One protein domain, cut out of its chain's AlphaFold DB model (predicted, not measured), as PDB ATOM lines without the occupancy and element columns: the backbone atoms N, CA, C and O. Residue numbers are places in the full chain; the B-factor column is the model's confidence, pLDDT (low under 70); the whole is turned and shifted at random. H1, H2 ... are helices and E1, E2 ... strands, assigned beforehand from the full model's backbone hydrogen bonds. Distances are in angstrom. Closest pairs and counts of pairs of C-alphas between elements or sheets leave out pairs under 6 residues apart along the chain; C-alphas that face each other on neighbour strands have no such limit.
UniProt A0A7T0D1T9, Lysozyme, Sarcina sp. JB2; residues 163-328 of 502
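AT A GLANCE: This is residues 163 to 328 of the 502 residues of the protein "Lysozyme" of Sarcina sp. JB2 (UniProt A0A7T0D1T9). What shape comes first to the eye? Two lobes built of strands stand side by side: in one, the hairpin E3 E4 covers part of the strongly twisted sheet E1 E7 E6 E5 E2 E8, and in the other, the pair E9 E15 covers part of the strongly twisted sheet E11 E10 E14 E13 E12. Between the lobes the two larger sheets are partly face to face, their strands crossed at 61 degrees. What is it made of, and how large is it? The printed part has 166 residues with E1 to E7, H1 and E8 to E15 in chain order, each sheet antiparallel, the class mostly strand; it is compact, with a radius of gyration of the C-alphas of 15.6 A and spans of 50 by 33 by 28 A.

IN THESE COORDINATES: Which residues make the largest sheet? E1 is residues 176 to 178, beginning at C-alpha 176 (-11.098, 28.263, 49.854); E7 is 238 to 245, 21.9 A long, E6 226 to 233, 19.7 A, E5 214 to 221, 20.5 A, E2 187 to 189 and E8 254 to 256. Which make the second? E11 is residues 279 to 284, E10 269 to 273, E14 313 to 319, 19.4 A, E13 298 to 304, 18.5 A, and E12 289 to 295, 17.1 A. Where are the others? E3 is residues 194 to 197, E4 203 to 209, H1 247 to 250, E9 259 to 263, and E15 323 to 327, ending at C-alpha 327 (-21.810, 30.691, 27.078).

HOW THE PARTS SIT: How is the largest sheet paired? E5, E6 and E7 form a meander, each strand the antiparallel neighbour of the one before, with N 218 and O 228 2.9 A apart and N 229 and O 242 2.8 A apart. E5 bends by 60 degrees at residue 218; H1 only grazes this sheet and is too short for an O i to N i+4 pair. What faces it? In the hairpin E3 and E4, N 196 and O 207 are 2.9 A apart; the closest C-alphas of E3 and E7, Val 197 and Tyr 243, are 5.0 A apart. The closest C-alphas of E5 and E14, Ile 220 and Thr 315, are 5.5 A apart. What of the second sheet? E12, E13 and E14 form a meander, with N 292 and O 300 2.9 A apart and N 301 and O 316 2.8 A apart; across E9 and E15, N 260 and O 326 are 2.8 A apart, and the four sheets belong to a stack of sheets, face to face in turn.

THE WHOLE: Is anything missing or long? The printed part has no cut, and no link is long. Where is confidence low? The pLDDT is under 70 at residues 191, 265 to 267 and 328.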
ATOM      1  N   ILE A 163     -32.568  20.951  44.273       93.19
ATOM      2  CA  ILE A 163     -31.879  20.952  42.983       93.19
ATOM      3  C   ILE A 163     -30.418  20.633  43.283       93.19
ATOM      4  O   ILE A 163     -29.783  21.327  44.067       93.19
ATOM      5  N   GLN A 164     -29.920  19.523  42.739       89.81
ATOM      6  CA  GLN A 164     -28.578  19.045  43.053       89.81
ATOM      7  C   GLN A 164     -27.573  20.079  42.562       89.81
ATOM      8  O   GLN A 164     -27.532  20.358  41.364       89.81
ATOM      9  N   THR A 165     -26.800  20.650  43.482       90.50
ATOM     10  CA  THR A 165     -25.716  21.585  43.184       90.50
ATOM     11  C   THR A 165     -24.489  21.218  43.995       90.50
ATOM     12  O   THR A 165     -24.604  20.686  45.097       90.50
ATOM     13  N   ASN A 166     -23.323  21.565  43.465       90.69
ATOM     14  CA  ASN A 166     -22.056  21.459  44.173       90.69
ATOM     15  C   ASN A 166     -21.728  22.719  44.992       90.69
ATOM     16  O   ASN A 166     -20.611  22.832  45.485       90.69
ATOM     17  N   ILE A 167     -22.663  23.676  45.125       90.69
ATOM     18  CA  ILE A 167     -22.413  24.914  45.873       90.69
ATOM     19  C   ILE A 167     -22.114  24.542  47.330       90.69
ATOM     20  O   ILE A 167     -22.937  23.875  47.969       90.69
ATOM     21  N   PRO A 168     -20.969  24.964  47.892       87.31
ATOM     22  CA  PRO A 168     -20.570  24.542  49.223       87.31
ATOM     23  C   PRO A 168     -21.268  25.393  50.293       87.31
ATOM     24  O   PRO A 168     -20.642  26.173  51.007       87.31
ATOM     25  N   TYR A 169     -22.582  25.205  50.446       86.31
ATOM     26  CA  TYR A 169     -23.460  25.935  51.374       86.31
ATOM     27  C   TYR A 169     -23.128  25.779  52.868       86.31
ATOM     28  O   TYR A 169     -23.875  26.256  53.712       86.31
ATOM     29  N   TYR A 170     -22.037  25.099  53.204       83.81
ATOM     30  CA  TYR A 170     -21.513  24.947  54.557       83.81
ATOM     31  C   TYR A 170     -20.252  25.797  54.795       83.81
ATOM     32  O   TYR A 170     -19.935  26.078  55.949       83.81
ATOM     33  N   LEU A 171     -19.543  26.231  53.744       88.12
ATOM     34  CA  LEU A 171     -18.282  26.965  53.868       88.12
ATOM     35  C   LEU A 171     -18.511  28.437  54.208       88.12
ATOM     36  O   LEU A 171     -19.122  29.178  53.439       88.12
ATOM     37  N   ALA A 172     -17.955  28.879  55.334       88.50
ATOM     38  CA  ALA A 172     -17.935  30.289  55.696       88.50
ATOM     39  C   ALA A 172     -17.261  31.139  54.602       88.50
ATOM     40  O   ALA A 172     -16.312  30.703  53.942       88.50
ATOM     41  N   SER A 173     -17.738  32.369  54.425       90.88
ATOM     42  CA  SER A 173     -17.144  33.332  53.497       90.88
ATOM     43  C   SER A 173     -15.650  33.535  53.780       90.88
ATOM     44  O   SER A 173     -15.223  33.493  54.926       90.88
ATOM     45  N   GLY A 174     -14.832  33.769  52.758       88.19
ATOM     46  CA  GLY A 174     -13.374  33.840  52.901       88.19
ATOM     47  C   GLY A 174     -12.673  32.474  52.894       88.19
ATOM     48  O   GLY A 174     -11.445  32.430  52.916       88.19
ATOM     49  N   THR A 175     -13.416  31.364  52.828       90.38
ATOM     50  CA  THR A 175     -12.833  30.017  52.772       90.38
ATOM     51  C   THR A 175     -12.537  29.590  51.336       90.38
ATOM     52  O   THR A 175     -13.288  29.900  50.413       90.38
ATOM     53  N   SER A 176     -11.447  28.843  51.149       92.50
ATOM     54  CA  SER A 176     -11.098  28.263  49.854       92.50
ATOM     55  C   SER A 176     -12.094  27.177  49.429       92.50
ATOM     56  O   SER A 176     -12.420  26.296  50.223       92.50
ATOM     57  N   VAL A 177     -12.513  27.202  48.162       93.25
ATOM     58  CA  VAL A 177     -13.285  26.128  47.502       93.25
ATOM     59  C   VAL A 177     -12.395  25.177  46.689       93.25
ATOM     60  O   VAL A 177     -12.876  24.219  46.089       93.25
ATOM     61  N   GLY A 178     -11.079  25.412  46.685       92.62
ATOM     62  CA  GLY A 178     -10.092  24.620  45.955       92.62
ATOM     63  C   GLY A 178      -9.379  25.405  44.854       92.62
ATOM     64  O   GLY A 178      -9.432  26.628  44.792       92.62
ATOM     65  N   LYS A 179      -8.650  24.694  43.985       92.38
ATOM     66  CA  LYS A 179      -7.850  25.309  42.902       92.38
ATOM     67  C   LYS A 179      -8.683  25.821  41.730       92.38
ATOM     68  O   LYS A 179      -8.221  26.678  40.991       92.38
ATOM     69  N   ASN A 180      -9.874  25.266  41.559       92.31
ATOM     70  CA  ASN A 180     -10.817  25.634  40.516       92.31
ATOM     71  C   ASN A 180     -12.116  26.083  41.190       92.31
ATOM     72  O   ASN A 180     -12.417  25.575  42.274       92.31
ATOM     73  N   PRO A 181     -12.883  26.983  40.561       94.06
ATOM     74  CA  PRO A 181     -14.219  27.298  41.038       94.06
ATOM     75  C   PRO A 181     -15.136  26.077  40.887       94.06
ATOM     76  O   PRO A 181     -14.896  25.193  40.056       94.06
ATOM     77  N   THR A 182     -16.209  26.049  41.669       94.75
ATOM     78  CA  THR A 182     -17.225  24.990  41.676       94.75
ATOM     79  C   THR A 182     -17.901  24.848  40.310       94.75
ATOM     80  O   THR A 182     -18.181  23.736  39.857       94.75
ATOM     81  N   TYR A 183     -18.120  25.974  39.630       94.56
ATOM     82  CA  TYR A 183     -18.606  26.042  38.253       94.56
ATOM     83  C   TYR A 183     -17.717  26.962  37.419       94.56
ATOM     84  O   TYR A 183     -17.044  27.828  37.986       94.56
ATOM     85  N   PRO A 184     -17.735  26.833  36.077       91.19
ATOM     86  CA  PRO A 184     -17.074  27.792  35.208       91.19
ATOM     87  C   PRO A 184     -17.469  29.226  35.563       91.19
ATOM     88  O   PRO A 184     -18.645  29.528  35.759       91.19
ATOM     89  N   THR A 185     -16.476  30.108  35.609       91.06
ATOM     90  CA  THR A 185     -16.677  31.542  35.826       91.06
ATOM     91  C   THR A 185     -17.667  32.099  34.809       91.06
ATOM     92  O   THR A 185     -17.624  31.746  33.626       91.06
ATOM     93  N   ASN A 186     -18.546  32.980  35.260       92.25
ATOM     94  CA  ASN A 186     -19.678  33.490  34.493       92.25
ATOM     95  C   ASN A 186     -19.791  35.016  34.543       92.25
ATOM     96  O   ASN A 186     -20.696  35.582  33.941       92.25
ATOM     97  N   ALA A 187     -18.846  35.683  35.200       90.69
ATOM     98  CA  ALA A 187     -18.744  37.126  35.246       90.69
ATOM     99  C   ALA A 187     -17.277  37.570  35.323       90.69
ATOM    100  O   ALA A 187     -16.364  36.759  35.508       90.69
ATOM    101  N   ILE A 188     -17.051  38.870  35.172       87.94
ATOM    102  CA  ILE A 188     -15.745  39.500  35.342       87.94
ATOM    103  C   ILE A 188     -15.874  40.748  36.210       87.94
ATOM    104  O   ILE A 188     -16.836  41.509  36.070       87.94
ATOM    105  N   ASN A 189     -14.893  40.984  37.079       86.19
ATOM    106  CA  ASN A 189     -14.757  42.280  37.727       86.19
ATOM    107  C   ASN A 189     -14.183  43.299  36.741       86.19
ATOM    108  O   ASN A 189     -13.043  43.193  36.283       86.19
ATOM    109  N   PHE A 190     -15.001  44.286  36.412       77.62
ATOM    110  CA  PHE A 190     -14.687  45.369  35.493       77.62
ATOM    111  C   PHE A 190     -14.288  46.665  36.211       77.62
ATOM    112  O   PHE A 190     -13.842  47.625  35.577       77.62
ATOM    113  N   LEU A 191     -14.427  46.687  37.535       69.62
ATOM    114  CA  LEU A 191     -13.992  47.760  38.414       69.62
ATOM    115  C   LEU A 191     -12.700  47.352  39.146       69.62
ATOM    116  O   LEU A 191     -12.190  46.251  38.978       69.62
ATOM    117  N   GLY A 192     -12.119  48.265  39.928       75.81
ATOM    118  CA  GLY A 192     -10.970  47.975  40.792       75.81
ATOM    119  C   GLY A 192     -11.311  47.000  41.925       75.81
ATOM    120  O   GLY A 192     -12.056  46.042  41.751       75.81
ATOM    121  N   ASN A 193     -10.768  47.242  43.115       89.00
ATOM    122  CA  ASN A 193     -10.985  46.326  44.229       89.00
ATOM    123  C   ASN A 193     -12.437  46.386  44.732       89.00
ATOM    124  O   ASN A 193     -12.915  47.469  45.077       89.00
ATOM    125  N   ILE A 194     -13.110  45.236  44.817       91.56
ATOM    126  CA  ILE A 194     -14.434  45.097  45.441       91.56
ATOM    127  C   ILE A 194     -14.269  44.276  46.715       91.56
ATOM    128  O   ILE A 194     -13.871  43.115  46.663       91.56
ATOM    129  N   ASN A 195     -14.577  44.882  47.859       92.25
ATOM    130  CA  ASN A 195     -14.473  44.216  49.154       92.25
ATOM    131  C   ASN A 195     -15.466  43.057  49.262       92.25
ATOM    132  O   ASN A 195     -16.626  43.187  48.863       92.25
ATOM    133  N   ILE A 196     -15.014  41.960  49.865       93.56
ATOM    134  CA  ILE A 196     -15.875  40.829  50.188       93.56
ATOM    135  C   ILE A 196     -16.545  41.061  51.539       93.56
ATOM    136  O   ILE A 196     -15.921  41.492  52.512       93.56
ATOM    137  N   VAL A 197     -17.827  40.735  51.588       93.50
ATOM    138  CA  VAL A 197     -18.659  40.726  52.788       93.50
ATOM    139  C   VAL A 197     -19.197  39.316  53.039       93.50
ATOM    140  O   VAL A 197     -18.979  38.386  52.255       93.50
ATOM    141  N   ASP A 198     -19.887  39.130  54.154       92.88
ATOM    142  CA  ASP A 198     -20.748  37.974  54.369       92.88
ATOM    143  C   ASP A 198     -22.222  38.269  54.029       92.88
ATOM    144  O   ASP A 198     -22.562  39.341  53.530       92.88
ATOM    145  N   ILE A 199     -23.108  37.309  54.310       94.31
ATOM    146  CA  ILE A 199     -24.550  37.439  54.062       94.31
ATOM    147  C   ILE A 199     -25.201  38.603  54.835       94.31
ATOM    148  O   ILE A 199     -26.179  39.176  54.369       94.31
ATOM    149  N   ASN A 200     -24.650  38.984  55.992       93.62
ATOM    150  CA  ASN A 200     -25.143  40.078  56.830       93.62
ATOM    151  C   ASN A 200     -24.414  41.406  56.537       93.62
ATOM    152  O   ASN A 200     -24.534  42.354  57.310       93.62
ATOM    153  N   ASN A 201     -23.680  41.501  55.420       92.12
ATOM    154  CA  ASN A 201     -22.884  42.663  55.008       92.12
ATOM    155  C   ASN A 201     -21.703  43.019  55.943       92.12
ATOM    156  O   ASN A 201     -21.139  44.112  55.839       92.12
ATOM    157  N   ILE A 202     -21.267  42.104  56.815       91.81
ATOM    158  CA  ILE A 202     -20.054  42.288  57.625       91.81
ATOM    159  C   ILE A 202     -18.836  42.117  56.711       91.81
ATOM    160  O   ILE A 202     -18.684  41.109  56.020       91.81
ATOM    161  N   SER A 203     -17.959  43.123  56.683       91.12
ATOM    162  CA  SER A 203     -16.763  43.114  55.829       91.12
ATOM    163  C   SER A 203     -15.739  42.076  56.279       91.12
ATOM    164  O   SER A 203     -15.398  42.005  57.461       91.12
ATOM    165  N   ILE A 204     -15.186  41.339  55.317       89.44
ATOM    166  CA  ILE A 204     -14.126  40.355  55.543       89.44
ATOM    167  C   ILE A 204     -12.776  41.033  55.263       89.44
ATOM    168  O   ILE A 204     -12.488  41.379  54.114       89.44
ATOM    169  N   PRO A 205     -11.936  41.265  56.285       86.88
ATOM    170  CA  PRO A 205     -10.672  41.969  56.138       86.88
ATOM    171  C   PRO A 205      -9.738  41.281  55.153       86.88
ATOM    172  O   PRO A 205      -9.598  40.062  55.169       86.88
ATOM    173  N   ASN A 206      -9.029  42.096  54.370       84.25
ATOM    174  CA  ASN A 206      -8.015  41.662  53.405       84.25
ATOM    175  C   ASN A 206      -8.532  40.715  52.313       84.25
ATOM    176  O   ASN A 206      -7.732  40.052  51.658       84.25
ATOM    177  N   THR A 207      -9.845  40.694  52.082       88.12
ATOM    178  CA  THR A 207     -10.468  39.867  51.054       88.12
ATOM    179  C   THR A 207     -11.229  40.766  50.088       88.12
ATOM    180  O   THR A 207     -12.186  41.445  50.464       88.12
ATOM    181  N   TYR A 208     -10.793  40.788  48.834       90.81
ATOM    182  CA  TYR A 208     -11.401  41.579  47.769       90.81
ATOM    183  C   TYR A 208     -11.212  40.887  46.419       90.81
ATOM    184  O   TYR A 208     -10.210  40.202  46.210       90.81
ATOM    185  N   THR A 209     -12.146  41.098  45.495       89.81
ATOM    186  CA  THR A 209     -11.890  40.830  44.074       89.81
ATOM    187  C   THR A 209     -11.126  42.004  43.477       89.81
ATOM    188  O   THR A 209     -11.250  43.138  43.943       89.81
ATOM    189  N   SER A 210     -10.331  41.745  42.451       85.81
ATOM    190  CA  SER A 210      -9.507  42.715  41.733       85.81
ATOM    191  C   SER A 210      -9.957  42.860  40.284       85.81
ATOM    192  O   SER A 210     -10.680  42.029  39.738       85.81
ATOM    193  N   LEU A 211      -9.509  43.935  39.644       81.38
ATOM    194  CA  LEU A 211      -9.792  44.209  38.240       81.38
ATOM    195  C   LEU A 211      -9.363  43.052  37.327       81.38
ATOM    196  O   LEU A 211      -8.190  42.679  37.298       81.38
ATOM    197  N   GLY A 212     -10.294  42.559  36.509       75.69
ATOM    198  CA  GLY A 212     -10.063  41.471  35.556       75.69
ATOM    199  C   GLY A 212     -10.158  40.065  36.154       75.69
ATOM    200  O   GLY A 212      -9.919  39.088  35.427       75.69
ATOM    201  N   ASP A 213     -10.508  39.955  37.438       86.50
ATOM    202  CA  ASP A 213     -10.809  38.677  38.073       86.50
ATOM    203  C   ASP A 213     -12.037  38.046  37.424       86.50
ATOM    204  O   ASP A 213     -13.074  38.688  37.239       86.50
ATOM    205  N   GLU A 214     -11.908  36.768  37.081       88.88
ATOM    206  CA  GLU A 214     -13.013  35.965  36.580       88.88
ATOM    207  C   GLU A 214     -13.768  35.375  37.765       88.88
ATOM    208  O   GLU A 214     -13.188  34.689  38.606       88.88
ATOM    209  N   ILE A 215     -15.061  35.668  37.828       93.50
ATOM    210  CA  ILE A 215     -15.913  35.402  38.982       93.50
ATOM    211  C   ILE A 215     -16.973  34.377  38.591       93.50
ATOM    212  O   ILE A 215     -17.490  34.395  37.469       93.50
ATOM    213  N   THR A 216     -17.320  33.502  39.524       95.75
ATOM    214  CA  THR A 216     -18.492  32.631  39.424       95.75
ATOM    215  C   THR A 216     -19.576  33.176  40.343       95.75
ATOM    216  O   THR A 216     -19.476  33.060  41.558       95.75
ATOM    217  N   ILE A 217     -20.618  33.777  39.776       96.88
ATOM    218  CA  ILE A 217     -21.859  34.110  40.480       96.88
ATOM    219  C   ILE A 217     -22.629  32.814  40.717       96.88
ATOM    220  O   ILE A 217     -22.888  32.067  39.769       96.88
ATOM    221  N   LEU A 218     -22.990  32.564  41.974       96.50
ATOM    222  CA  LEU A 218     -23.664  31.341  42.406       96.50
ATOM    223  C   LEU A 218     -25.135  31.578  42.752       96.50
ATOM    224  O   LEU A 218     -25.985  30.780  42.368       96.50
ATOM    225  N   GLU A 219     -25.437  32.653  43.485       95.62
ATOM    226  CA  GLU A 219     -26.785  32.938  43.990       95.62
ATOM    227  C   GLU A 219     -26.938  34.430  44.318       95.62
ATOM    228  O   GLU A 219     -25.966  35.082  44.713       95.62
ATOM    229  N   ILE A 220     -28.148  34.975  44.182       95.56
ATOM    230  CA  ILE A 220     -28.468  36.349  44.591       95.56
ATOM    231  C   ILE A 220     -29.472  36.353  45.730       95.56
ATOM    232  O   ILE A 220     -30.492  35.669  45.687       95.56
ATOM    233  N   TYR A 221     -29.179  37.202  46.709       93.62
ATOM    234  CA  TYR A 221     -29.994  37.461  47.881       93.62
ATOM    235  C   TYR A 221     -30.510  38.901  47.811       93.62
ATOM    236  O   TYR A 221     -29.830  39.818  48.279       93.62
ATOM    237  N   PRO A 222     -31.669  39.140  47.166       91.69
ATOM    238  CA  PRO A 222     -32.163  40.495  46.932       91.69
ATOM    239  C   PRO A 222     -32.537  41.209  48.237       91.69
ATOM    240  O   PRO A 222     -32.268  42.402  48.372       91.69
ATOM    241  N   ASP A 223     -33.090  40.485  49.215       90.19
ATOM    242  CA  ASP A 223     -33.467  41.044  50.520       90.19
ATOM    243  C   ASP A 223     -32.229  41.468  51.326       90.19
ATOM    244  O   ASP A 223     -32.217  42.532  51.946       90.19
ATOM    245  N   GLU A 224     -31.179  40.646  51.302       92.62
ATOM    246  CA  GLU A 224     -29.898  40.886  51.974       92.62
ATOM    247  C   GLU A 224     -28.977  41.824  51.173       92.62
ATOM    248  O   GLU A 224     -27.953  42.282  51.685       92.62
ATOM    249  N   LYS A 225     -29.353  42.140  49.927       94.81
ATOM    250  CA  LYS A 225     -28.619  42.992  48.979       94.81
ATOM    251  C   LYS A 225     -27.192  42.520  48.715       94.81
ATOM    252  O   LYS A 225     -26.277  43.332  48.570       94.81
ATOM    253  N   VAL A 226     -27.004  41.210  48.593       96.12
ATOM    254  CA  VAL A 226     -25.697  40.607  48.313       96.12
ATOM    255  C   VAL A 226     -25.770  39.515  47.249       96.12
ATOM    256  O   VAL A 226     -26.823  38.943  46.964       96.12
ATOM    257  N   VAL A 227     -24.616  39.220  46.662       96.88
ATOM    258  CA  VAL A 227     -24.417  38.193  45.634       96.88
ATOM    259  C   VAL A 227     -23.391  37.206  46.157       96.88
ATOM    260  O   VAL A 227     -22.277  37.613  46.485       96.88
ATOM    261  N   LEU A 228     -23.749  35.927  46.225       97.31
ATOM    262  CA  LEU A 228     -22.811  34.854  46.536       97.31
ATOM    263  C   LEU A 228     -21.943  34.577  45.311       97.31
ATOM    264  O   LEU A 228     -22.459  34.284  44.227       97.31
ATOM    265  N   ILE A 229     -20.630  34.655  45.498       97.25
ATOM    266  CA  ILE A 229     -19.645  34.490  44.439       97.25
ATOM    267  C   ILE A 229     -18.491  33.577  44.856       97.25
ATOM    268  O   ILE A 229     -18.179  33.436  46.040       97.25
ATOM    269  N   GLU A 230     -17.802  33.037  43.857       97.06
ATOM    270  CA  GLU A 230     -16.435  32.535  43.970       97.06
ATOM    271  C   GLU A 230     -15.500  33.380  43.106       97.06
ATOM    272  O   GLU A 230     -15.845  33.755  41.983       97.06
ATOM    273  N   PHE A 231     -14.311  33.679  43.617       94.31
ATOM    274  CA  PHE A 231     -13.338  34.546  42.947       94.31
ATOM    275  C   PHE A 231     -11.903  34.085  43.245       94.31
ATOM    276  O   PHE A 231     -11.681  33.386  44.241       94.31
ATOM    277  N   PRO A 232     -10.928  34.427  42.385       91.44
ATOM    278  CA  PRO A 232      -9.551  33.992  42.557       91.44
ATOM    279  C   PRO A 232      -8.884  34.672  43.757       91.44
ATOM    280  O   PRO A 232      -8.912  35.889  43.919       91.44
ATOM    281  N   ASP A 233      -8.196  33.869  44.558       88.44
ATOM    282  CA  ASP A 233      -7.211  34.310  45.532       88.44
ATOM    283  C   ASP A 233      -5.821  34.246  44.899       88.44
ATOM    284  O   ASP A 233      -5.192  33.186  44.794       88.44
ATOM    285  N   SER A 234      -5.346  35.416  44.476       72.75
ATOM    286  CA  SER A 234      -4.039  35.571  43.837       72.75
ATOM    287  C   SER A 234      -2.853  35.195  44.736       72.75
ATOM    288  O   SER A 234      -1.784  34.885  44.209       72.75
ATOM    289  N   PHE A 235      -3.020  35.167  46.065       81.81
ATOM    290  CA  PHE A 235      -1.941  34.810  46.989       81.81
ATOM    291  C   PHE A 235      -1.785  33.298  47.130       81.81
ATOM    292  O   PHE A 235      -0.663  32.790  47.106       81.81
ATOM    293  N   ASN A 236      -2.900  32.574  47.255       84.56
ATOM    294  CA  ASN A 236      -2.885  31.130  47.506       84.56
ATOM    295  C   ASN A 236      -3.117  30.275  46.252       84.56
ATOM    296  O   ASN A 236      -3.037  29.048  46.329       84.56
ATOM    297  N   ASN A 237      -3.363  30.899  45.092       85.62
ATOM    298  CA  ASN A 237      -3.678  30.218  43.831       85.62
ATOM    299  C   ASN A 237      -4.862  29.241  43.983       85.62
ATOM    300  O   ASN A 237      -4.814  28.075  43.572       85.62
ATOM    301  N   THR A 238      -5.912  29.729  44.638       93.25
ATOM    302  CA  THR A 238      -7.179  29.028  44.877       93.25
ATOM    303  C   THR A 238      -8.352  29.943  44.561       93.25
ATOM    304  O   THR A 238      -8.154  31.128  44.332       93.25
ATOM    305  N   TYR A 239      -9.571  29.422  44.597       94.06
ATOM    306  CA  TYR A 239     -10.790  30.222  44.613       94.06
ATOM    307  C   TYR A 239     -11.337  30.301  46.033       94.06
ATOM    308  O   TYR A 239     -11.236  29.336  46.792       94.06
ATOM    309  N   ILE A 240     -11.903  31.451  46.386       94.06
ATOM    310  CA  ILE A 240     -12.545  31.715  47.676       94.06
ATOM    311  C   ILE A 240     -14.033  31.964  47.450       94.06
ATOM    312  O   ILE A 240     -14.396  32.654  46.499       94.06
ATOM    313  N   ILE A 241     -14.881  31.443  48.341       94.94
ATOM    314  CA  ILE A 241     -16.313  31.764  48.382       94.94
ATOM    315  C   ILE A 241     -16.575  32.983  49.270       94.94
ATOM    316  O   ILE A 241     -15.973  33.131  50.333       94.94
ATOM    317  N   GLY A 242     -17.489  33.859  48.875       94.88
ATOM    318  CA  GLY A 242     -17.884  35.012  49.681       94.88
ATOM    319  C   GLY A 242     -19.005  35.806  49.033       94.88
ATOM    320  O   GLY A 242     -19.596  35.361  48.053       94.88
ATOM    321  N   TYR A 243     -19.299  36.982  49.579       96.38
ATOM    322  CA  TYR A 243     -20.349  37.843  49.055       96.38
ATOM    323  C   TYR A 243     -19.800  39.181  48.584       96.38
ATOM    324  O   TYR A 243     -18.839  39.703  49.145       96.38
ATOM    325  N   ILE A 244     -20.458  39.763  47.589       96.25
ATOM    326  CA  ILE A 244     -20.294  41.173  47.225       96.25
ATOM    327  C   ILE A 244     -21.638  41.895  47.351       96.25
ATOM    328  O   ILE A 244     -22.680  41.263  47.152       96.25
ATOM    329  N   PRO A 245     -21.649  43.211  47.626       95.69
ATOM    330  CA  PRO A 245     -22.875  44.001  47.562       95.69
ATOM    331  C   PRO A 245     -23.537  43.914  46.181       95.69
ATOM    332  O   PRO A 245     -22.850  44.025  45.160       95.69
ATOM    333  N   LEU A 246     -24.864  43.763  46.152       94.75
ATOM    334  CA  LEU A 246     -25.672  43.624  44.931       94.75
ATOM    335  C   LEU A 246     -25.520  44.810  43.971       94.75
ATOM    336  O   LEU A 246     -25.557  44.627  42.754       94.75
ATOM    337  N   ASP A 247     -25.236  45.998  44.504       92.81
ATOM    338  CA  ASP A 247     -24.992  47.208  43.715       92.81
ATOM    339  C   ASP A 247     -23.810  47.077  42.740       92.81
ATOM    340  O   ASP A 247     -23.707  47.831  41.773       92.81
ATOM    341  N   ASN A 248     -22.912  46.110  42.953       91.50
ATOM    342  CA  ASN A 248     -21.830  45.837  42.011       91.50
ATOM    343  C   ASN A 248     -22.325  45.205  40.703       91.50
ATOM    344  O   ASN A 248     -21.686  45.411  39.675       91.50
ATOM    345  N   LEU A 249     -23.449  44.478  40.712       88.56
ATOM    346  CA  LEU A 249     -24.083  44.005  39.477       88.56
ATOM    347  C   LEU A 249     -24.866  45.133  38.798       88.56
ATOM    348  O   LEU A 249     -24.731  45.334  37.597       88.56
ATOM    349  N   THR A 250     -25.647  45.907  39.555       84.12
ATOM    350  CA  THR A 250     -26.521  46.948  38.979       84.12
ATOM    351  C   THR A 250     -25.751  48.160  38.449       84.12
ATOM    352  O   THR A 250     -26.187  48.782  37.482       84.12
ATOM    353  N   ASN A 251     -24.583  48.474  39.024       84.12
ATOM    354  CA  ASN A 251     -23.701  49.545  38.548       84.12
ATOM    355  C   ASN A 251     -22.665  49.079  37.507       84.12
ATOM    356  O   ASN A 251     -21.775  49.854  37.149       84.12
ATOM    357  N   ASN A 252     -22.761  47.837  37.016       76.94
ATOM    358  CA  ASN A 252     -21.832  47.237  36.047       76.94
ATOM    359  C   ASN A 252     -20.366  47.166  36.526       76.94
ATOM    360  O   ASN A 252     -19.442  47.164  35.710       76.94
ATOM    361  N   SER A 253     -20.133  47.100  37.843       84.69
ATOM    362  CA  SER A 253     -18.805  46.793  38.395       84.69
ATOM    363  C   SER A 253     -18.437  45.335  38.132       84.69
ATOM    364  O   SER A 253     -17.296  45.030  37.796       84.69
ATOM    365  N   ILE A 254     -19.416  44.439  38.254       88.69
ATOM    366  CA  ILE A 254     -19.347  43.055  37.800       88.69
ATOM    367  C   ILE A 254     -20.197  42.939  36.543       88.69
ATOM    368  O   ILE A 254     -21.378  43.278  36.563       88.69
ATOM    369  N   ILE A 255     -19.597  42.443  35.464       85.44
ATOM    370  CA  ILE A 255     -20.289  42.253  34.189       85.44
ATOM    371  C   ILE A 255     -20.371  40.763  33.886       85.44
ATOM    372  O   ILE A 255     -19.387  40.032  34.012       85.44
ATOM    373  N   ILE A 256     -21.559  40.315  33.500       88.12
ATOM    374  CA  ILE A 256     -21.857  38.908  33.247       88.12
ATOM    375  C   ILE A 256     -21.353  38.526  31.861       88.12
ATOM    376  O   ILE A 256     -21.353  39.327  30.923       88.12
ATOM    377  N   ARG A 257     -20.883  37.287  31.741       85.25
ATOM    378  CA  ARG A 257     -20.470  36.721  30.464       85.25
ATOM    379  C   ARG A 257     -21.671  36.566  29.552       85.25
ATOM    380  O   ARG A 257     -22.721  36.055  29.944       85.25
ATOM    381  N   ASN A 258     -21.455  36.934  28.304       78.56
ATOM    382  CA  ASN A 258     -22.451  36.804  27.275       78.56
ATOM    383  C   ASN A 258     -22.796  35.341  27.024       78.56
ATOM    384  O   ASN A 258     -21.931  34.469  26.873       78.56
ATOM    385  N   ASN A 259     -24.089  35.080  27.005       81.44
ATOM    386  CA  ASN A 259     -24.644  33.750  26.957       81.44
ATOM    387  C   ASN A 259     -25.622  33.625  25.795       81.44
ATOM    388  O   ASN A 259     -26.175  34.594  25.278       81.44
ATOM    389  N   HIS A 260     -25.812  32.386  25.372       73.81
ATOM    390  CA  HIS A 260     -26.759  32.023  24.344       73.81
ATOM    391  C   HIS A 260     -27.628  30.899  24.866       73.81
ATOM    392  O   HIS A 260     -27.157  29.803  25.189       73.81
ATOM    393  N   THR A 261     -28.922  31.193  24.919       77.75
ATOM    394  CA  THR A 261     -29.940  30.211  25.248       77.75
ATOM    395  C   THR A 261     -30.806  29.975  24.027       77.75
ATOM    396  O   THR A 261     -31.362  30.912  23.456       77.75
ATOM    397  N   THR A 262     -30.936  28.715  23.620       78.81
ATOM    398  CA  THR A 262     -31.895  28.308  22.589       78.81
ATOM    399  C   THR A 262     -32.974  27.478  23.236       78.81
ATOM    400  O   THR A 262     -32.713  26.377  23.721       78.81
ATOM    401  N   PHE A 263     -34.195  27.992  23.218       81.56
ATOM    402  CA  PHE A 263     -35.339  27.266  23.729       81.56
ATOM    403  C   PHE A 263     -35.965  26.348  22.693       81.56
ATOM    404  O   PHE A 263     -36.008  26.649  21.500       81.56
ATOM    405  N   ASN A 264     -36.563  25.273  23.191       77.88
ATOM    406  CA  ASN A 264     -37.461  24.433  22.421       77.88
ATOM    407  C   ASN A 264     -38.742  25.231  22.107       77.88
ATOM    408  O   ASN A 264     -39.338  25.862  22.986       77.88
ATOM    409  N   THR A 265     -39.169  25.220  20.843       65.00
ATOM    410  CA  THR A 265     -40.185  26.130  20.271       65.00
ATOM    411  C   THR A 265     -41.619  25.922  20.771       65.00
ATOM    412  O   THR A 265     -42.514  26.655  20.367       65.00
ATOM    413  N   ASN A 266     -41.863  24.937  21.639       69.12
ATOM    414  CA  ASN A 266     -43.217  24.463  21.952       69.12
ATOM    415  C   ASN A 266     -43.749  24.925  23.324       69.12
ATOM    416  O   ASN A 266     -44.849  24.530  23.705       69.12
ATOM    417  N   CYS A 267     -43.001  25.740  24.077       65.81
ATOM    418  CA  CYS A 267     -43.403  26.196  25.412       65.81
ATOM    419  C   CYS A 267     -43.512  27.726  25.479       65.81
ATOM    420  O   CYS A 267     -42.508  28.426  25.353       65.81
ATOM    421  N   ASN A 268     -44.728  28.224  25.732       74.94
ATOM    422  CA  ASN A 268     -44.999  29.655  25.925       74.94
ATOM    423  C   ASN A 268     -44.513  30.169  27.288       74.94
ATOM    424  O   ASN A 268     -44.119  31.324  27.393       74.94
ATOM    425  N   TYR A 269     -44.510  29.299  28.301       82.94
ATOM    426  CA  TYR A 269     -44.088  29.601  29.666       82.94
ATOM    427  C   TYR A 269     -43.138  28.525  30.175       82.94
ATOM    428  O   TYR A 269     -43.302  27.342  29.853       82.94
ATOM    429  N   ARG A 270     -42.160  28.929  30.987       88.25
ATOM    430  CA  ARG A 270     -41.182  28.020  31.599       88.25
ATOM    431  C   ARG A 270     -41.110  28.280  33.092       88.25
ATOM    432  O   ARG A 270     -40.928  29.417  33.515       88.25
ATOM    433  N   ALA A 271     -41.270  27.223  33.879       92.19
ATOM    434  CA  ALA A 271     -41.212  27.319  35.328       92.19
ATOM    435  C   ALA A 271     -39.771  27.576  35.788       92.19
ATOM    436  O   ALA A 271     -38.841  26.890  35.350       92.19
ATOM    437  N   LEU A 272     -39.616  28.546  36.686       94.69
ATOM    438  CA  LEU A 272     -38.379  28.829  37.398       94.69
ATOM    439  C   LEU A 272     -38.518  28.373  38.846       94.69
ATOM    440  O   LEU A 272     -39.506  28.684  39.518       94.69
ATOM    441  N   PHE A 273     -37.517  27.651  39.326       95.31
ATOM    442  CA  PHE A 273     -37.504  27.041  40.646       95.31
ATOM    443  C   PHE A 273     -36.437  27.680  41.529       95.31
ATOM    444  O   PHE A 273     -35.359  28.036  41.055       95.31
ATOM    445  N   ASN A 274     -36.704  27.773  42.828       93.06
ATOM    446  CA  ASN A 274     -35.638  27.974  43.804       93.06
ATOM    447  C   ASN A 274     -34.868  26.662  44.049       93.06
ATOM    448  O   ASN A 274     -35.251  25.586  43.578       93.06
ATOM    449  N   ILE A 275     -33.800  26.741  44.845       92.75
ATOM    450  CA  ILE A 275     -32.970  25.585  45.210       92.75
ATOM    451  C   ILE A 275     -33.788  24.441  45.838       92.75
ATOM    452  O   ILE A 275     -33.538  23.274  45.555       92.75
ATOM    453  N   ASN A 276     -34.840  24.759  46.598       91.44
ATOM    454  CA  ASN A 276     -35.733  23.801  47.259       91.44
ATOM    455  C   ASN A 276     -36.826  23.234  46.328       91.44
ATOM    456  O   ASN A 276     -37.845  22.739  46.807       91.44
ATOM    457  N   LYS A 277     -36.653  23.321  44.998       91.81
ATOM    458  CA  LYS A 277     -37.593  22.823  43.970       91.81
ATOM    459  C   LYS A 277     -38.989  23.458  44.015       91.81
ATOM    460  O   LYS A 277     -39.926  22.934  43.417       91.81
ATOM    461  N   THR A 278     -39.149  24.589  44.698       91.75
ATOM    462  CA  THR A 278     -40.410  25.339  44.687       91.75
ATOM    463  C   THR A 278     -40.419  26.255  43.476       91.75
ATOM    464  O   THR A 278     -39.464  27.003  43.272       91.75
ATOM    465  N   GLN A 279     -41.483  26.213  42.674       93.19
ATOM    466  CA  GLN A 279     -41.658  27.169  41.586       93.19
ATOM    467  C   GLN A 279     -41.881  28.566  42.172       93.19
ATOM    468  O   GLN A 279     -42.792  28.765  42.974       93.19
ATOM    469  N   ILE A 280     -41.041  29.519  41.776       91.12
ATOM    470  CA  ILE A 280     -41.074  30.907  42.262       91.12
ATOM    471  C   ILE A 280     -41.514  31.896  41.184       91.12
ATOM    472  O   ILE A 280     -41.988  32.983  41.503       91.12
ATOM    473  N   TYR A 281     -41.377  31.521  39.912       91.00
ATOM    474  CA  TYR A 281     -41.691  32.386  38.782       91.00
ATOM    475  C   TYR A 281     -41.996  31.554  37.529       91.00
ATOM    476  O   TYR A 281     -41.694  30.356  37.470       91.00
ATOM    477  N   SER A 282     -42.593  32.189  36.526       89.44
ATOM    478  CA  SER A 282     -42.787  31.630  35.188       89.44
ATOM    479  C   SER A 282     -42.330  32.661  34.174       89.44
ATOM    480  O   SER A 282     -42.870  33.760  34.167       89.44
ATOM    481  N   ILE A 283     -41.364  32.304  33.334       85.88
ATOM    482  CA  ILE A 283     -40.813  33.209  32.322       85.88
ATOM    483  C   ILE A 283     -41.484  32.978  30.964       85.88
ATOM    484  O   ILE A 283     -41.647  31.824  30.538       85.88
ATOM    485  N   GLU A 284     -41.876  34.061  30.293       81.69
ATOM    486  CA  GLU A 284     -42.392  34.029  28.923       81.69
ATOM    487  C   GLU A 284     -41.292  33.748  27.889       81.69
ATOM    488  O   GLU A 284     -40.093  33.858  28.143       81.69
ATOM    489  N   SER A 285     -41.690  33.369  26.673       70.81
ATOM    490  CA  SER A 285     -40.750  33.133  25.570       70.81
ATOM    491  C   SER A 285     -39.977  34.372  25.115       70.81
ATOM    492  O   SER A 285     -38.931  34.220  24.484       70.81
ATOM    493  N   THR A 286     -40.472  35.562  25.439       73.25
ATOM    494  CA  THR A 286     -39.924  36.866  25.045       73.25
ATOM    495  C   THR A 286     -39.076  37.530  26.129       73.25
ATOM    496  O   THR A 286     -38.344  38.470  25.823       73.25
ATOM    497  N   GLU A 287     -39.161  37.070  27.379       79.44
ATOM    498  CA  GLU A 287     -38.393  37.625  28.494       79.44
ATOM    499  C   GLU A 287     -36.911  37.237  28.388       79.44
ATOM    500  O   GLU A 287     -36.557  36.090  28.095       79.44
ATOM    501  N   SER A 288     -36.029  38.210  28.634       78.50
ATOM    502  CA  SER A 288     -34.584  38.005  28.651       78.50
ATOM    503  C   SER A 288     -34.079  37.653  30.049       78.50
ATOM    504  O   SER A 288     -34.579  38.123  31.071       78.50
ATOM    505  N   PHE A 289     -33.045  36.823  30.088       87.81
ATOM    506  CA  PHE A 289     -32.331  36.402  31.289       87.81
ATOM    507  C   PHE A 289     -30.895  36.069  30.889       87.81
ATOM    508  O   PHE A 289     -30.587  35.910  29.707       87.81
ATOM    509  N   ASN A 290     -30.032  35.926  31.885       89.81
ATOM    510  CA  ASN A 290     -28.654  35.508  31.701       89.81
ATOM    511  C   ASN A 290     -28.450  34.097  32.250       89.81
ATOM    512  O   ASN A 290     -28.823  33.806  33.379       89.81
ATOM    513  N   TYR A 291     -27.831  33.216  31.477       92.62
ATOM    514  CA  TYR A 291     -27.327  31.932  31.959       92.62
ATOM    515  C   TYR A 291     -26.068  32.121  32.816       92.62
ATOM    516  O   TYR A 291     -25.167  32.873  32.438       92.62
ATOM    517  N   LEU A 292     -26.003  31.412  33.948       94.12
ATOM    518  CA  LEU A 292     -24.881  31.462  34.887       94.12
ATOM    519  C   LEU A 292     -24.083  30.156  34.936       94.12
ATOM    520  O   LEU A 292     -22.857  30.193  34.894       94.12
ATOM    521  N   PHE A 293     -24.736  29.005  35.074       94.56
ATOM    522  CA  PHE A 293     -24.076  27.692  35.086       94.56
ATOM    523  C   PHE A 293     -25.104  26.565  34.989       94.56
ATOM    524  O   PHE A 293     -26.288  26.762  35.253       94.56
ATOM    525  N   GLN A 294     -24.656  25.365  34.637       94.06
ATOM    526  CA  GLN A 294     -25.482  24.161  34.595       94.06
ATOM    527  C   GLN A 294     -25.205  23.287  35.820       94.06
ATOM    528  O   GLN A 294     -24.055  23.126  36.227       94.06
ATOM    529  N   THR A 295     -26.254  22.685  36.378       93.19
ATOM    530  CA  THR A 295     -26.152  21.734  37.483       93.19
ATOM    531  C   THR A 295     -27.224  20.649  37.401       93.19
ATOM    532  O   THR A 295     -28.424  20.926  37.345       93.19
ATOM    533  N   GLY A 296     -26.796  19.385  37.369       90.69
ATOM    534  CA  GLY A 296     -27.694  18.253  37.133       90.69
ATOM    535  C   GLY A 296     -28.565  18.470  35.888       90.69
ATOM    536  O   GLY A 296     -28.048  18.709  34.798       90.69
ATOM    537  N   ASN A 297     -29.886  18.430  36.081       93.31
ATOM    538  CA  ASN A 297     -30.896  18.619  35.031       93.31
ATOM    539  C   ASN A 297     -31.384  20.074  34.898       93.31
ATOM    540  O   ASN A 297     -32.419  20.322  34.277       93.31
ATOM    541  N   TYR A 298     -30.681  21.033  35.501       95.62
ATOM    542  CA  TYR A 298     -31.080  22.436  35.536       95.62
ATOM    543  C   TYR A 298     -29.964  23.358  35.046       95.62
ATOM    544  O   TYR A 298     -28.778  23.064  35.194       95.62
ATOM    545  N   ALA A 299     -30.350  24.513  34.521       94.81
ATOM    546  CA  ALA A 299     -29.484  25.674  34.389       94.81
ATOM    547  C   ALA A 299     -29.846  26.698  35.470       94.81
ATOM    548  O   ALA A 299     -31.025  26.953  35.713       94.81
ATOM    549  N   CYS A 300     -28.846  27.285  36.120       96.00
ATOM    550  CA  CYS A 300     -29.008  28.487  36.920       96.00
ATOM    551  C   CYS A 300     -29.001  29.704  35.993       96.00
ATOM    552  O   CYS A 300     -28.128  29.838  35.126       96.00
ATOM    553  N   ILE A 301     -29.984  30.575  36.177       94.69
ATOM    554  CA  ILE A 301     -30.148  31.809  35.424       94.69
ATOM    555  C   ILE A 301     -30.300  32.997  36.365       94.69
ATOM    556  O   ILE A 301     -30.739  32.855  37.504       94.69
ATOM    557  N   LEU A 302     -29.991  34.169  35.836       93.69
ATOM    558  CA  LEU A 302     -30.236  35.475  36.411       93.69
ATOM    559  C   LEU A 302     -31.341  36.173  35.621       93.69
ATOM    560  O   LEU A 302     -31.224  36.312  34.403       93.69
ATOM    561  N   PHE A 303     -32.373  36.658  36.294       91.19
ATOM    562  CA  PHE A 303     -33.514  37.301  35.645       91.19
ATOM    563  C   PHE A 303     -34.040  38.469  36.486       91.19
ATOM    564  O   PHE A 303     -33.747  38.573  37.677       91.19
ATOM    565  N   ASN A 304     -34.817  39.348  35.851       89.94
ATOM    566  CA  ASN A 304     -35.571  40.388  36.548       89.94
ATOM    567  C   ASN A 304     -36.943  39.827  36.921       89.94
ATOM    568  O   ASN A 304     -37.728  39.484  36.036       89.94
ATOM    569  N   ASN A 305     -37.253  39.750  38.210       88.19
ATOM    570  CA  ASN A 305     -38.538  39.239  38.667       88.19
ATOM    571  C   ASN A 305     -39.617  40.321  38.569       88.19
ATOM    572  O   ASN A 305     -39.836  41.089  39.505       88.19
ATOM    573  N   THR A 306     -40.325  40.375  37.442       85.81
ATOM    574  CA  THR A 306     -41.342  41.415  37.208       85.81
ATOM    575  C   THR A 306     -42.646  41.221  37.990       85.81
ATOM    576  O   THR A 306     -43.520  42.086  37.952       85.81
ATOM    577  N   ASN A 307     -42.770  40.129  38.755       83.44
ATOM    578  CA  ASN A 307     -43.913  39.892  39.641       83.44
ATOM    579  C   ASN A 307     -43.748  40.574  41.008       83.44
ATOM    580  O   ASN A 307     -44.702  40.604  41.791       83.44
ATOM    581  N   LEU A 308     -42.562  41.106  41.316       82.69
ATOM    582  CA  LEU A 308     -42.280  41.800  42.568       82.69
ATOM    583  C   LEU A 308     -42.057  43.304  42.341       82.69
ATOM    584  O   LEU A 308     -41.554  43.712  41.292       82.69
ATOM    585  N   PRO A 309     -42.390  44.159  43.328       82.06
ATOM    586  CA  PRO A 309     -42.119  45.589  43.243       82.06
ATOM    587  C   PRO A 309     -40.637  45.871  42.971       82.06
ATOM    588  O   PRO A 309     -39.764  45.277  43.598       82.06
ATOM    589  N   ASN A 310     -40.368  46.834  42.086       83.19
ATOM    590  CA  ASN A 310     -39.023  47.242  41.653       83.19
ATOM    591  C   ASN A 310     -38.251  46.204  40.823       83.19
ATOM    592  O   ASN A 310     -37.073  46.432  40.560       83.19
ATOM    593  N   ASN A 311     -38.902  45.123  40.377       86.12
ATOM    594  CA  ASN A 311     -38.334  44.108  39.487       86.12
ATOM    595  C   ASN A 311     -36.945  43.617  39.942       86.12
ATOM    596  O   ASN A 311     -35.975  43.783  39.196       86.12
ATOM    597  N   PRO A 312     -36.813  43.083  41.172       88.62
ATOM    598  CA  PRO A 312     -35.519  42.707  41.717       88.62
ATOM    599  C   PRO A 312     -34.817  41.689  40.816       88.62
ATOM    600  O   PRO A 312     -35.442  40.824  40.199       88.62
ATOM    601  N   ILE A 313     -33.493  41.810  40.760       91.19
ATOM    602  CA  ILE A 313     -32.632  40.835  40.101       91.19
ATOM    603  C   ILE A 313     -32.518  39.613  41.016       91.19
ATOM    604  O   ILE A 313     -32.153  39.746  42.184       91.19
ATOM    605  N   GLU A 314     -32.795  38.429  40.478       92.75
ATOM    606  CA  GLU A 314     -32.803  37.169  41.223       92.75
ATOM    607  C   GLU A 314     -32.144  36.037  40.435       92.75
ATOM    608  O   GLU A 314     -32.099  36.044  39.202       92.75
ATOM    609  N   THR A 315     -31.665  35.024  41.158       95.50
ATOM    610  CA  THR A 315     -31.240  33.752  40.568       95.50
ATOM    611  C   THR A 315     -32.326  32.696  40.701       95.50
ATOM    612  O   THR A 315     -32.918  32.545  41.768       95.50
ATOM    613  N   ALA A 316     -32.534  31.906  39.652       95.88
ATOM    614  CA  ALA A 316     -33.422  30.750  39.684       95.88
ATOM    615  C   ALA A 316     -32.883  29.601  38.833       95.88
ATOM    616  O   ALA A 316     -31.935  29.758  38.066       95.88
ATOM    617  N   PHE A 317     -33.515  28.441  38.956       96.25
ATOM    618  CA  PHE A 317     -33.190  27.251  38.190       96.25
ATOM    619  C   PHE A 317     -34.282  26.949  37.171       96.25
ATOM    620  O   PHE A 317     -35.468  26.925  37.499       96.25
ATOM    621  N   ILE A 318     -33.873  26.667  35.941       94.12
ATOM    622  CA  ILE A 318     -34.742  26.304  34.823       94.12
ATOM    623  C   ILE A 318     -34.368  24.907  34.319       94.12
ATOM    624  O   ILE A 318     -33.189  24.564  34.277       94.12
ATOM    625  N   SER A 319     -35.360  24.079  33.973       92.88
ATOM    626  CA  SER A 319     -35.092  22.728  33.451       92.88
ATOM    627  C   SER A 319     -34.351  22.792  32.113       92.88
ATOM    628  O   SER A 319     -34.717  23.573  31.230       92.88
ATOM    629  N   LEU A 320     -33.359  21.917  31.939       92.00
ATOM    630  CA  LEU A 320     -32.673  21.720  30.658       92.00
ATOM    631  C   LEU A 320     -33.588  21.106  29.586       92.00
ATOM    632  O   LEU A 320     -33.310  21.234  28.400       92.00
ATOM    633  N   ASP A 321     -34.729  20.523  29.962       90.88
ATOM    634  CA  ASP A 321     -35.723  20.042  28.990       90.88
ATOM    635  C   ASP A 321     -36.332  21.188  28.164       90.88
ATOM    636  O   ASP A 321     -36.889  20.975  27.082       90.88
ATOM    637  N   TYR A 322     -36.232  22.427  28.656       88.75
ATOM    638  CA  TYR A 322     -36.740  23.592  27.945       88.75
ATOM    639  C   TYR A 322     -35.809  24.102  26.845       88.75
ATOM    640  O   TYR A 322     -36.265  24.889  26.010       88.75
ATOM    641  N   GLY A 323     -34.540  23.690  26.810       87.94
ATOM    642  CA  GLY A 323     -33.601  24.186  25.813       87.94
ATOM    643  C   GLY A 323     -32.135  23.928  26.131       87.94
ATOM    644  O   GLY A 323     -31.775  23.228  27.070       87.94
ATOM    645  N   THR A 324     -31.273  24.537  25.327       87.44
ATOM    646  CA  THR A 324     -29.821  24.495  25.510       87.44
ATOM    647  C   THR A 324     -29.330  25.826  26.062       87.44
ATOM    648  O   THR A 324     -29.743  26.885  25.588       87.44
ATOM    649  N   PHE A 325     -28.448  25.764  27.057       89.12
ATOM    650  CA  PHE A 325     -27.937  26.917  27.792       89.12
ATOM    651  C   PHE A 325     -26.417  26.878  27.750       89.12
ATOM    652  O   PHE A 325     -25.815  25.935  28.258       89.12
ATOM    653  N   ASN A 326     -25.792  27.865  27.116       82.94
ATOM    654  CA  ASN A 326     -24.343  27.896  26.959       82.94
ATOM    655  C   ASN A 326     -23.814  29.326  27.052       82.94
ATOM    656  O   ASN A 326     -24.523  30.294  26.781       82.94
ATOM    657  N   PHE A 327     -22.530  29.457  27.372       78.06
ATOM    658  CA  PHE A 327     -21.810  30.691  27.078       78.06
ATOM    659  C   PHE A 327     -21.521  30.786  25.585       78.06
ATOM    660  O   PHE A 327     -21.360  29.761  24.911       78.06
ATOM    661  N   ASN A 328     -21.444  32.011  25.069       68.06
ATOM    662  CA  ASN A 328     -21.080  32.225  23.675       68.06
ATOM    663  C   ASN A 328     -19.700  31.619  23.399       68.06
ATOM    664  O   ASN A 328     -18.685  32.066  23.922       68.06
TER     665      ASN A 328